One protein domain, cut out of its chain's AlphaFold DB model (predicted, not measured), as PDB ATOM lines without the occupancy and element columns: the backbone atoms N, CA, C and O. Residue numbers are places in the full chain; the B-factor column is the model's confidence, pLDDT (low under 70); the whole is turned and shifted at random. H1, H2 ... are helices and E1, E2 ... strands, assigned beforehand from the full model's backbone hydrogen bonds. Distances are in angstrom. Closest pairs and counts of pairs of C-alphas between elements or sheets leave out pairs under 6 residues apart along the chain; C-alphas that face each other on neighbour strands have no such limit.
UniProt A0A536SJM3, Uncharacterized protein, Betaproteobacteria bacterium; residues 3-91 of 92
ATOM      1  N   TYR A   3     198.535 128.229 108.637       80.00
ATOM      2  CA  TYR A   3     197.182 127.768 108.920       80.00
ATOM      3  C   TYR A   3     196.473 127.459 107.612       80.00
ATOM      4  O   TYR A   3     196.709 128.102 106.588       80.00
ATOM      5  N   GLY A   4     195.607 126.458 107.639       88.88
ATOM      6  CA  GLY A   4     194.911 126.042 106.442       88.88
ATOM      7  C   GLY A   4     193.940 124.910 106.692       88.88
ATOM      8  O   GLY A   4     193.416 124.717 107.796       88.88
ATOM      9  N   THR A   5     193.713 124.150 105.633       90.94
ATOM     10  CA  THR A   5     192.946 122.909 105.702       90.94
ATOM     11  C   THR A   5     193.706 121.777 105.035       90.94
ATOM     12  O   THR A   5     194.569 122.032 104.202       90.94
ATOM     13  N   ALA A   6     193.410 120.542 105.412       91.06
ATOM     14  CA  ALA A   6     194.008 119.346 104.844       91.06
ATOM     15  C   ALA A   6     192.913 118.394 104.372       91.06
ATOM     16  O   ALA A   6     191.979 118.131 105.129       91.06
ATOM     17  N   ASP A   7     193.060 117.860 103.163       91.75
ATOM     18  CA  ASP A   7     192.278 116.730 102.667       91.75
ATOM     19  C   ASP A   7     193.124 115.464 102.746       91.75
ATOM     20  O   ASP A   7     194.299 115.465 102.374       91.75
ATOM     21  N   ALA A   8     192.514 114.367 103.182       88.12
ATOM     22  CA  ALA A   8     193.139 113.056 103.080       88.12
ATOM     23  C   ALA A   8     193.052 112.539 101.634       88.12
ATOM     24  O   ALA A   8     191.952 112.453 101.086       88.12
ATOM     25  N   ILE A   9     194.192 112.194 101.029       86.00
ATOM     26  CA  ILE A   9     194.259 111.641  99.664       86.00
ATOM     27  C   ILE A   9     193.727 110.202  99.652       86.00
ATOM     28  O   ILE A   9     192.985 109.825  98.751       86.00
ATOM     29  N   ASP A  10     194.028 109.441 100.705       77.56
ATOM     30  CA  ASP A  10     193.496 108.099 100.953       77.56
ATOM     31  C   ASP A  10     193.038 107.964 102.423       77.56
ATOM     32  O   ASP A  10     193.105 108.908 103.214       77.56
ATOM     33  N   VAL A  11     192.526 106.802 102.824       75.19
ATOM     34  CA  VAL A  11     192.142 106.493 104.198       75.19
ATOM     35  C   VAL A  11     193.367 106.552 105.107       75.19
ATOM     36  O   VAL A  11     194.174 105.630 105.187       75.19
ATOM     37  N   THR A  12     193.443 107.615 105.898       78.19
ATOM     38  CA  THR A  12     194.438 107.771 106.957       78.19
ATOM     39  C   THR A  12     193.889 107.319 108.311       78.19
ATOM     40  O   THR A  12     192.706 106.992 108.500       78.19
ATOM     41  N   ARG A  13     194.761 107.316 109.323       80.56
ATOM     42  CA  ARG A  13     194.364 107.071 110.718       80.56
ATOM     43  C   ARG A  13     193.453 108.169 111.254       80.56
ATOM     44  O   ARG A  13     192.531 107.874 112.014       80.56
ATOM     45  N   LEU A  14     193.643 109.395 110.782       77.44
ATOM     46  CA  LEU A  14     192.806 110.529 111.146       77.44
ATOM     47  C   LEU A  14     191.508 110.568 110.338       77.44
ATOM     48  O   LEU A  14     190.462 110.863 110.906       77.44
ATOM     49  N   ARG A  15     191.523 110.213 109.046       76.19
ATOM     50  CA  ARG A  15     190.400 110.487 108.139       76.19
ATOM     51  C   ARG A  15     190.092 109.415 107.095       76.19
ATOM     52  O   ARG A  15     190.876 108.511 106.844       76.19
ATOM     53  N   ARG A  16     188.876 109.470 106.538       74.25
ATOM     54  CA  ARG A  16     188.554 108.817 105.256       74.25
ATOM     55  C   ARG A  16     189.059 109.710 104.121       74.25
ATOM     56  O   ARG A  16     189.085 110.927 104.318       74.25
ATOM     57  N   ALA A  17     189.389 109.106 102.981       74.69
ATOM     58  CA  ALA A  17     189.727 109.830 101.760       74.69
ATOM     59  C   ALA A  17     188.682 110.925 101.464       74.69
ATOM     60  O   ALA A  17     187.481 110.697 101.631       74.69
ATOM     61  N   GLY A  18     189.145 112.116 101.085       71.75
ATOM     62  CA  GLY A  18     188.314 113.228 100.621       71.75
ATOM     63  C   GLY A  18     187.702 114.146 101.684       71.75
ATOM     64  O   GLY A  18     187.067 115.125 101.308       71.75
ATOM     65  N   GLU A  19     187.868 113.906 102.992       80.69
ATOM     66  CA  GLU A  19     187.387 114.892 103.981       80.69
ATOM     67  C   GLU A  19     188.454 115.897 104.384       80.69
ATOM     68  O   GLU A  19     189.588 115.535 104.717       80.69
ATOM     69  N   ARG A  20     187.986 117.144 104.453       87.44
ATOM     70  CA  ARG A  20     188.726 118.328 104.844       87.44
ATOM     71  C   ARG A  20     188.693 118.580 106.348       87.44
ATOM     72  O   ARG A  20     187.631 118.564 106.967       87.44
ATOM     73  N   TYR A  21     189.839 118.914 106.934       87.38
ATOM     74  CA  TYR A  21     189.940 119.325 108.337       87.38
ATOM     75  C   TYR A  21     190.909 120.496 108.528       87.38
ATOM     76  O   TYR A  21     191.712 120.800 107.649       87.38
ATOM     77  N   ARG A  22     190.802 121.206 109.655       89.31
ATOM     78  CA  ARG A  22     191.682 122.332 109.997       89.31
ATOM     79  C   ARG A  22     193.068 121.798 110.322       89.31
ATOM     80  O   ARG A  22     193.221 120.886 111.134       89.31
ATOM     81  N   ALA A  23     194.065 122.403 109.698       86.00
ATOM     82  CA  ALA A  23     195.447 121.981 109.802       86.00
ATOM     83  C   ALA A  23     196.344 123.174 110.118       86.00
ATOM     84  O   ALA A  23     196.133 124.283 109.615       86.00
ATOM     85  N   GLN A  24     197.361 122.915 110.931       90.44
ATOM     86  CA  GLN A  24     198.480 123.818 111.125       90.44
ATOM     87  C   GLN A  24     199.772 123.060 110.845       90.44
ATOM     88  O   GLN A  24     199.935 121.936 111.309       90.44
ATOM     89  N   THR A  25     200.695 123.672 110.111       90.00
ATOM     90  CA  THR A  25     202.034 123.115 109.901       90.00
ATOM     91  C   THR A  25     203.092 124.039 110.491       90.00
ATOM     92  O   THR A  25     203.030 125.273 110.382       90.00
ATOM     93  N   PHE A  26     204.072 123.429 111.155       89.94
ATOM     94  CA  PHE A  26     205.252 124.109 111.668       89.94
ATOM     95  C   PHE A  26     206.458 123.176 111.591       89.94
ATOM     96  O   PHE A  26     206.685 122.347 112.464       89.94
ATOM     97  N   HIS A  27     207.213 123.299 110.506       87.81
ATOM     98  CA  HIS A  27     208.401 122.496 110.267       87.81
ATOM     99  C   HIS A  27     209.388 123.276 109.397       87.81
ATOM    100  O   HIS A  27     208.998 124.157 108.632       87.81
ATOM    101  N   TYR A  28     210.666 122.942 109.546       86.62
ATOM    102  CA  TYR A  28     211.739 123.400 108.664       86.62
ATOM    103  C   TYR A  28     212.101 122.316 107.644       86.62
ATOM    104  O   TYR A  28     212.296 122.591 106.465       86.62
ATOM    105  N   SER A  29     212.140 121.062 108.101       88.94
ATOM    106  CA  SER A  29     212.468 119.901 107.278       88.94
ATOM    107  C   SER A  29     211.335 119.523 106.329       88.94
ATOM    108  O   SER A  29     210.163 119.761 106.615       88.94
ATOM    109  N   VAL A  30     211.690 118.884 105.218       83.31
ATOM    110  CA  VAL A  30     210.754 118.367 104.217       83.31
ATOM    111  C   VAL A  30     211.042 116.894 103.951       83.31
ATOM    112  O   VAL A  30     212.192 116.464 104.006       83.31
ATOM    113  N   LEU A  31     210.001 116.119 103.646       82.50
ATOM    114  CA  LEU A  31     210.154 114.750 103.161       82.50
ATOM    115  C   LEU A  31     210.284 114.787 101.632       82.50
ATOM    116  O   LEU A  31     209.318 115.099 100.944       82.50
ATOM    117  N   GLN A  32     211.477 114.504 101.103       80.69
ATOM    118  CA  GLN A  32     211.804 114.601  99.669       80.69
ATOM    119  C   GLN A  32     212.234 113.255  99.063       80.69
ATOM    120  O   GLN A  32     213.158 113.180  98.260       80.69
ATOM    121  N   GLU A  33     211.565 112.165  99.428       83.94
ATOM    122  CA  GLU A  33     211.827 110.860  98.814       83.94
ATOM    123  C   GLU A  33     210.645 110.399  97.962       83.94
ATOM    124  O   GLU A  33     209.547 110.195  98.474       83.94
ATOM    125  N   ALA A  34     210.887 110.156  96.670       80.81
ATOM    126  CA  ALA A  34     209.847 109.789  95.702       80.81
ATOM    127  C   ALA A  34     209.094 108.489  96.049       80.81
ATOM    128  O   ALA A  34     207.961 108.290  95.615       80.81
ATOM    129  N   ARG A  35     209.709 107.602  96.844       85.50
ATOM    130  CA  ARG A  35     209.070 106.364  97.317       85.50
ATOM    131  C   ARG A  35     207.914 106.616  98.290       85.50
ATOM    132  O   ARG A  35     207.075 105.737  98.462       85.50
ATOM    133  N   PHE A  36     207.866 107.783  98.933       86.94
ATOM    134  CA  PHE A  36     206.813 108.129  99.879       86.94
ATOM    135  C   PHE A  36     205.742 108.956  99.179       86.94
ATOM    136  O   PHE A  36     205.911 110.147  98.926       86.94
ATOM    137  N   GLN A  37     204.625 108.303  98.866       89.88
ATOM    138  CA  GLN A  37     203.462 108.982  98.310       89.88
ATOM    139  C   GLN A  37     202.788 109.836  99.393       89.88
ATOM    140  O   GLN A  37     202.609 109.353 100.518       89.88
ATOM    141  N   PRO A  38     202.412 111.089  99.080       90.69
ATOM    142  CA  PRO A  38     201.797 111.969 100.054       90.69
ATOM    143  C   PRO A  38     200.428 111.447 100.487       90.69
ATOM    144  O   PRO A  38     199.618 111.015  99.668       90.69
ATOM    145  N   ALA A  39     200.148 111.528 101.784       91.56
ATOM    146  CA  ALA A  39     198.873 111.093 102.353       91.56
ATOM    147  C   ALA A  39     197.844 112.231 102.466       91.56
ATOM    148  O   ALA A  39     196.644 111.973 102.600       91.56
ATOM    149  N   LEU A  40     198.304 113.482 102.433       91.75
ATOM    150  CA  LEU A  40     197.493 114.681 102.583       91.75
ATOM    151  C   LEU A  40     197.762 115.684 101.465       91.75
ATOM    152  O   LEU A  40     198.897 115.871 101.022       91.75
ATOM    153  N   LYS A  41     196.712 116.415 101.101       93.06
ATOM    154  CA  LYS A  41     196.805 117.667 100.354       93.06
ATOM    155  C   LYS A  41     196.451 118.823 101.281       93.06
ATOM    156  O   LYS A  41     195.353 118.856 101.831       93.06
ATOM    157  N   LEU A  42     197.376 119.755 101.463       92.12
ATOM    158  CA  LEU A  42     197.214 120.931 102.311       92.12
ATOM    159  C   LEU A  42     196.832 122.142 101.463       92.12
ATOM    160  O   LEU A  42     197.351 122.322 100.365       92.12
ATOM    161  N   TYR A  43     195.951 122.984 101.987       92.12
ATOM    162  CA  TYR A  43     195.482 124.208 101.344       92.12
ATOM    163  C   TYR A  43     195.832 125.414 102.204       92.12
ATOM    164  O   TYR A  43     195.443 125.486 103.375       92.12
ATOM    165  N   HIS A  44     196.513 126.379 101.593       89.25
ATOM    166  CA  HIS A  44     196.982 127.621 102.198       89.25
ATOM    167  C   HIS A  44     196.547 128.800 101.315       89.25
ATOM    168  O   HIS A  44     197.295 129.278 100.460       89.25
ATOM    169  N   GLY A  45     195.297 129.245 101.482       87.31
ATOM    170  CA  GLY A  45     194.685 130.230 100.585       87.31
ATOM    171  C   GLY A  45     194.490 129.654  99.179       87.31
ATOM    172  O   GLY A  45     193.897 128.587  99.035       87.31
ATOM    173  N   ALA A  46     194.999 130.345  98.157       88.56
ATOM    174  CA  ALA A  46     194.963 129.881  96.765       88.56
ATOM    175  C   ALA A  46     196.009 128.791  96.452       88.56
ATOM    176  O   ALA A  46     195.922 128.136  95.415       88.56
ATOM    177  N   ASN A  47     196.985 128.585  97.339       90.31
ATOM    178  CA  ASN A  47     198.065 127.626  97.140       90.31
ATOM    179  C   ASN A  47     197.733 126.273  97.777       90.31
ATOM    180  O   ASN A  47     197.034 126.199  98.791       90.31
ATOM    181  N   ALA A  48     198.299 125.205  97.216       91.81
ATOM    182  CA  ALA A  48     198.238 123.872  97.795       91.81
ATOM    183  C   ALA A  48     199.622 123.220  97.839       91.81
ATOM    184  O   ALA A  48     200.464 123.463  96.976       91.81
ATOM    185  N   SER A  49     199.835 122.377  98.841       91.12
ATOM    186  CA  SER A  49     201.029 121.551  99.000       91.12
ATOM    187  C   SER A  49     200.636 120.126  99.387       91.12
ATOM    188  O   SER A  49     199.463 119.824  99.616       91.12
ATOM    189  N   PHE A  50     201.617 119.234  99.427       91.19
ATOM    190  CA  PHE A  50     201.431 117.841  99.807       91.19
ATOM    191  C   PHE A  50     202.212 117.540 101.081       91.19
ATOM    192  O   PHE A  50     203.290 118.097 101.287       91.19
ATOM    193  N   ASP A  51     201.659 116.682 101.933       90.88
ATOM    194  CA  ASP A  51     202.298 116.279 103.183       90.88
ATOM    195  C   ASP A  51     201.936 114.844 103.576       90.88
ATOM    196  O   ASP A  51     200.928 114.271 103.152       90.88
ATOM    197  N   GLY A  52     202.766 114.301 104.455       90.25
ATOM    198  CA  GLY A  52     202.522 113.083 105.190       90.25
ATOM    199  C   GLY A  52     202.709 111.807 104.385       90.25
ATOM    200  O   GLY A  52     202.828 111.808 103.169       90.25
ATOM    201  N   TYR A  53     202.722 110.695 105.103       91.06
ATOM    202  CA  TYR A  53     202.898 109.352 104.580       91.06
ATOM    203  C   TYR A  53     201.979 108.396 105.338       91.06
ATOM    204  O   TYR A  53     201.825 108.508 106.561       91.06
ATOM    205  N   ALA A  54     201.360 107.462 104.619       90.06
ATOM    206  CA  ALA A  54     200.479 106.459 105.195       90.06
ATOM    207  C   ALA A  54     200.805 105.072 104.628       90.06
ATOM    208  O   ALA A  54     200.794 104.881 103.418       90.06
ATOM    209  N   ASP A  55     201.040 104.102 105.512       87.75
ATOM    210  CA  ASP A  55     201.136 102.678 105.170       87.75
ATOM    211  C   ASP A  55     200.477 101.853 106.279       87.75
ATOM    212  O   ASP A  55     200.902 101.906 107.432       87.75
ATOM    213  N   ARG A  56     199.433 101.082 105.949       86.81
ATOM    214  CA  ARG A  56     198.686 100.208 106.879       86.81
ATOM    215  C   ARG A  56     198.244 100.894 108.185       86.81
ATOM    216  O   ARG A  56     197.131 101.422 108.301       86.81
ATOM    217  N   ASN A  57     199.050 100.796 109.243       87.50
ATOM    218  CA  ASN A  57     198.805 101.410 110.547       87.50
ATOM    219  C   ASN A  57     199.687 102.612 110.872       87.50
ATOM    220  O   ASN A  57     199.411 103.286 111.864       87.50
ATOM    221  N   LEU A  58     200.646 102.923 110.010       88.69
ATOM    222  CA  LEU A  58     201.458 104.118 110.075       88.69
ATOM    223  C   LEU A  58     200.735 105.283 109.403       88.69
ATOM    224  O   LEU A  58     200.228 105.175 108.287       88.69
ATOM    225  N   PHE A  59     200.712 106.412 110.099       91.00
ATOM    226  CA  PHE A  59     200.373 107.702 109.527       91.00
ATOM    227  C   PHE A  59     201.304 108.744 110.144       91.00
ATOM    228  O   PHE A  59     201.274 108.945 111.358       91.00
ATOM    229  N   ALA A  60     202.140 109.361 109.318       90.75
ATOM    230  CA  ALA A  60     203.103 110.382 109.713       90.75
ATOM    231  C   ALA A  60     202.814 111.660 108.927       90.75
ATOM    232  O   ALA A  60     202.531 111.592 107.737       90.75
ATOM    233  N   THR A  61     202.838 112.818 109.579       91.12
ATOM    234  CA  THR A  61     202.508 114.109 108.958       91.12
ATOM    235  C   THR A  61     203.085 115.239 109.801       91.12
ATOM    236  O   THR A  61     203.169 115.111 111.023       91.12
ATOM    237  N   TYR A  62     203.460 116.347 109.157       92.00
ATOM    238  CA  TYR A  62     203.809 117.593 109.844       92.00
ATOM    239  C   TYR A  62     202.575 118.413 110.250       92.00
ATOM    240  O   TYR A  62     202.699 119.473 110.870       92.00
ATOM    241  N   VAL A  63     201.370 117.948 109.906       91.19
ATOM    242  CA  VAL A  63     200.122 118.565 110.339       91.19
ATOM    243  C   VAL A  63     199.909 118.338 111.827       91.19
ATOM    244  O   VAL A  63     199.688 117.225 112.304       91.19
ATOM    245  N   HIS A  64     199.834 119.446 112.546       90.19
ATOM    246  CA  HIS A  64     199.258 119.510 113.873       90.19
ATOM    247  C   HIS A  64     197.734 119.547 113.734       90.19
ATOM    248  O   HIS A  64     197.140 120.540 113.303       90.19
ATOM    249  N   ALA A  65     197.098 118.423 114.059       83.38
ATOM    250  CA  ALA A  65     195.650 118.283 114.029       83.38
ATOM    251  C   ALA A  65     195.002 119.020 115.212       83.38
ATOM    252  O   ALA A  65     195.330 118.764 116.372       83.38
ATOM    253  N   TYR A  66     194.037 119.901 114.938       85.69
ATOM    254  CA  TYR A  66     193.318 120.619 115.993       85.69
ATOM    255  C   TYR A  66     192.138 119.800 116.533       85.69
ATOM    256  O   TYR A  66     190.989 119.971 116.124       85.69
ATOM    257  N   PHE A  67     192.414 118.896 117.474       87.38
ATOM    258  CA  PHE A  67     191.391 118.008 118.035       87.38
ATOM    259  C   PHE A  67     190.288 118.726 118.812       87.38
ATOM    260  O   PHE A  67     189.134 118.324 118.704       87.38
ATOM    261  N   ALA A  68     190.604 119.792 119.554       86.81
ATOM    262  CA  ALA A  68     189.597 120.503 120.345       86.81
ATOM    263  C   ALA A  68     188.509 121.146 119.464       86.81
ATOM    264  O   ALA A  68     187.335 121.104 119.814       86.81
ATOM    265  N   GLY A  69     188.875 121.668 118.289       84.25
ATOM    266  CA  GLY A  69     187.904 122.202 117.326       84.25
ATOM    267  C   GLY A  69     187.272 121.155 116.422       84.25
ATOM    268  O   GLY A  69     186.321 121.470 115.714       84.25
ATOM    269  N   GLN A  70     187.790 119.923 116.411       85.75
ATOM    270  CA  GLN A  70     187.239 118.815 115.630       85.75
ATOM    271  C   GLN A  70     187.298 117.491 116.415       85.75
ATOM    272  O   GLN A  70     188.053 116.585 116.046       85.75
ATOM    273  N   PRO A  71     186.479 117.317 117.473       88.94
ATOM    274  CA  PRO A  71     186.555 116.143 118.353       88.94
ATOM    275  C   PRO A  71     186.344 114.802 117.636       88.94
ATOM    276  O   PRO A  71     186.915 113.781 118.026       88.94
ATOM    277  N   ALA A  72     185.576 114.799 116.541       87.50
ATOM    278  CA  ALA A  72     185.375 113.621 115.696       87.50
ATOM    279  C   ALA A  72     186.697 113.052 115.139       87.50
ATOM    280  O   ALA A  72     186.827 111.837 114.977       87.50
ATOM    281  N   LEU A  73     187.693 113.913 114.898       86.81
ATOM    282  CA  LEU A  73     189.019 113.528 114.418       86.81
ATOM    283  C   LEU A  73     189.775 112.713 115.477       86.81
ATOM    284  O   LEU A  73     190.300 111.638 115.180       86.81
ATOM    285  N   ALA A  74     189.760 113.185 116.727       89.62
ATOM    286  CA  ALA A  74     190.355 112.482 117.860       89.62
ATOM    287  C   ALA A  74     189.641 111.154 118.130       89.62
ATOM    288  O   ALA A  74     190.287 110.117 118.298       89.62
ATOM    289  N   ARG A  75     188.301 111.161 118.109       90.75
ATOM    290  CA  ARG A  75     187.497 109.951 118.319       90.75
ATOM    291  C   ARG A  75     187.841 108.876 117.293       90.75
ATOM    292  O   ARG A  75     188.145 107.744 117.671       90.75
ATOM    293  N   ARG A  76     187.880 109.252 116.012       88.44
ATOM    294  CA  ARG A  76     188.241 108.342 114.925       88.44
ATOM    295  C   ARG A  76     189.656 107.801 115.081       88.44
ATOM    296  O   ARG A  76     189.849 106.601 114.903       88.44
ATOM    297  N   PHE A  77     190.627 108.647 115.419       89.50
ATOM    298  CA  PHE A  77     192.000 108.207 115.656       89.50
ATOM    299  C   PHE A  77     192.054 107.098 116.716       89.50
ATOM    300  O   PHE A  77     192.566 106.009 116.446       89.50
ATOM    301  N   VAL A  78     191.433 107.332 117.875       92.00
ATOM    302  CA  VAL A  78     191.366 106.354 118.971       92.00
ATOM    303  C   VAL A  78     190.669 105.065 118.531       92.00
ATOM    304  O   VAL A  78     191.188 103.977 118.782       92.00
ATOM    305  N   ASP A  79     189.538 105.152 117.828       90.94
ATOM    306  CA  ASP A  79     188.807 103.968 117.360       90.94
ATOM    307  C   ASP A  79     189.638 103.118 116.388       90.94
ATOM    308  O   ASP A  79     189.661 101.887 116.485       90.94
ATOM    309  N   ARG A  80     190.400 103.757 115.490       88.25
ATOM    310  CA  ARG A  80     191.314 103.051 114.579       88.25
ATOM    311  C   ARG A  80     192.480 102.405 115.328       88.25
ATOM    312  O   ARG A  80     192.892 101.309 114.944       88.25
ATOM    313  N   CYS A  81     193.000 103.036 116.382       89.75
ATOM    314  CA  CYS A  81     194.031 102.446 117.241       89.75
ATOM    315  C   CYS A  81     193.506 101.213 117.992       89.75
ATOM    316  O   CYS A  81     194.148 100.161 117.967       89.75
ATOM    317  N   ARG A  82     192.295 101.287 118.564       89.31
ATOM    318  CA  ARG A  82     191.660 100.142 119.240       89.31
ATOM    319  C   ARG A  82     191.453  98.958 118.294       89.31
ATOM    320  O   ARG A  82     191.718  97.825 118.689       89.31
ATOM    321  N   GLY A  83     191.028  99.195 117.051       84.06
ATOM    322  CA  GLY A  83     190.842  98.126 116.058       84.06
ATOM    323  C   GLY A  83     192.129  97.356 115.724       84.06
ATOM    324  O   GLY A  83     192.098  96.133 115.576       84.06
ATOM    325  N   VAL A  84     193.278  98.042 115.673       79.12
ATOM    326  CA  VAL A  84     194.583  97.389 115.447       79.12
ATOM    327  C   VAL A  84     194.958  96.500 116.625       79.12
ATOM    328  O   VAL A  84     195.296  95.343 116.409       79.12
ATOM    329  N   MET A  85     194.817  96.990 117.860       71.88
ATOM    330  CA  MET A  85     195.135  96.203 119.060       71.88
ATOM    331  C   MET A  85     194.348  94.888 119.131       71.88
ATOM    332  O   MET A  85     194.898  93.860 119.518       71.88
ATOM    333  N   HIS A  86     193.070  94.901 118.735       65.81
ATOM    334  CA  HIS A  86     192.247  93.686 118.692       65.81
ATOM    335  C   HIS A  86     192.702  92.702 117.612       65.81
ATOM    336  O   HIS A  86     192.598  91.496 117.810       65.81
ATOM    337  N   SER A  87     193.209  93.206 116.487       70.12
ATOM    338  CA  SER A  87     193.726  92.369 115.400       70.12
ATOM    339  C   SER A  87     195.054  91.722 115.797       70.12
ATOM    340  O   SER A  87     195.233  90.526 115.598       70.12
ATOM    341  N   SER A  88     195.946  92.479 116.443       68.06
ATOM    342  CA  SER A  88     197.236  91.973 116.928       68.06
ATOM    343  C   SER A  88     197.093  90.947 118.057       68.06
ATOM    344  O   SER A  88     197.848  89.985 118.089       68.06
ATOM    345  N   ARG A  89     196.104  91.102 118.954       65.19
ATOM    346  CA  ARG A  89     195.820  90.128 120.029       65.19
ATOM    347  C   ARG A  89     195.180  88.823 119.560       65.19
ATOM    348  O   ARG A  89     195.200  87.864 120.309       65.19
ATOM    349  N   ARG A  90     194.565  88.793 118.375       62.06
ATOM    350  CA  ARG A  90     194.004  87.561 117.789       62.06
ATOM    351  C   ARG A  90     195.035  86.758 116.990       62.06
ATOM    352  O   ARG A  90     194.712  85.671 116.531       62.06
ATOM    353  N   GLN A  91     196.225  87.318 116.773       56.31
ATOM    354  CA  GLN A  91     197.334  86.690 116.049       56.31
ATOM    355  C   GLN A  91     198.467  86.227 116.987       56.31
ATOM    356  O   GLN A  91     199.532  85.853 116.504       56.31
TER     357      GLN A  91
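What this domain is: This is residues 3 to 91 of the 92 residues of an uncharacterized protein of Betaproteobacteria bacterium (UniProt A0A536SJM3). A strongly twisted, partly rolled-up sheet of five strands forms the main body, with the small hairpin E5 and E6 continuing beyond one end of it and one long helix, H1, running away from it as an arm; residues 85 to 91, of which 85 to 89 belong to H1, stand free. Residues 12 to 14, in the link from E1 to E2, lie between H1 and that hairpin, and residues 26 to 39 make a long loop with no named element. The 89 printed residues hold E1 to E7, then H1, class mixed; the sheet's order is E4, E3, E1, E2, E7, antiparallel throughout. It is compact, with a radius of gyration of the C-alphas of 13.7 A and spans of 46 by 33 by 23 A.

How they stand to each other: E1, residues 3 to 8, and E2, residues 20 to 25, form an antiparallel hairpin, with N 6 and O 21 at 2.8 A. E3, residues 40 to 44, is E1's other antiparallel neighbour, with N 7 and O 41 at 2.8 A. E4, residues 47 to 51, an edge strand, forms a hairpin with E3, with N 42 and O 49 at 2.8 A. E4 runs on at 40 degrees into E5, residues 53 to 55, which forms a hairpin with E6, residues 58 to 60, N 53 and O 60 being 2.8 A apart. E7, residues 63 to 65, is the other edge strand, antiparallel to E2, with N 64 and O 24 at 2.8 A. H1, residues 71 to 89, is not on the sheet; every O i to N i+4 pair in it is within hydrogen-bond range.

Where its parts are: E1 begins at C-alpha 3 (197.182, 127.768, 108.920) and is 16.3 A long; E2 is 15.0 A. H1 is 27.7 A long and ends at C-alpha 89 (195.820, 90.128, 120.029).

The domain as a whole: The C-alphas farthest apart, those of Ala 46 and Gln 91, are 47.4 A apart. The printed part has no cut. The links E1 to E2 and E2 to E3 are long. The pLDDT is under 70 at residue 86 and residues 88 to 91.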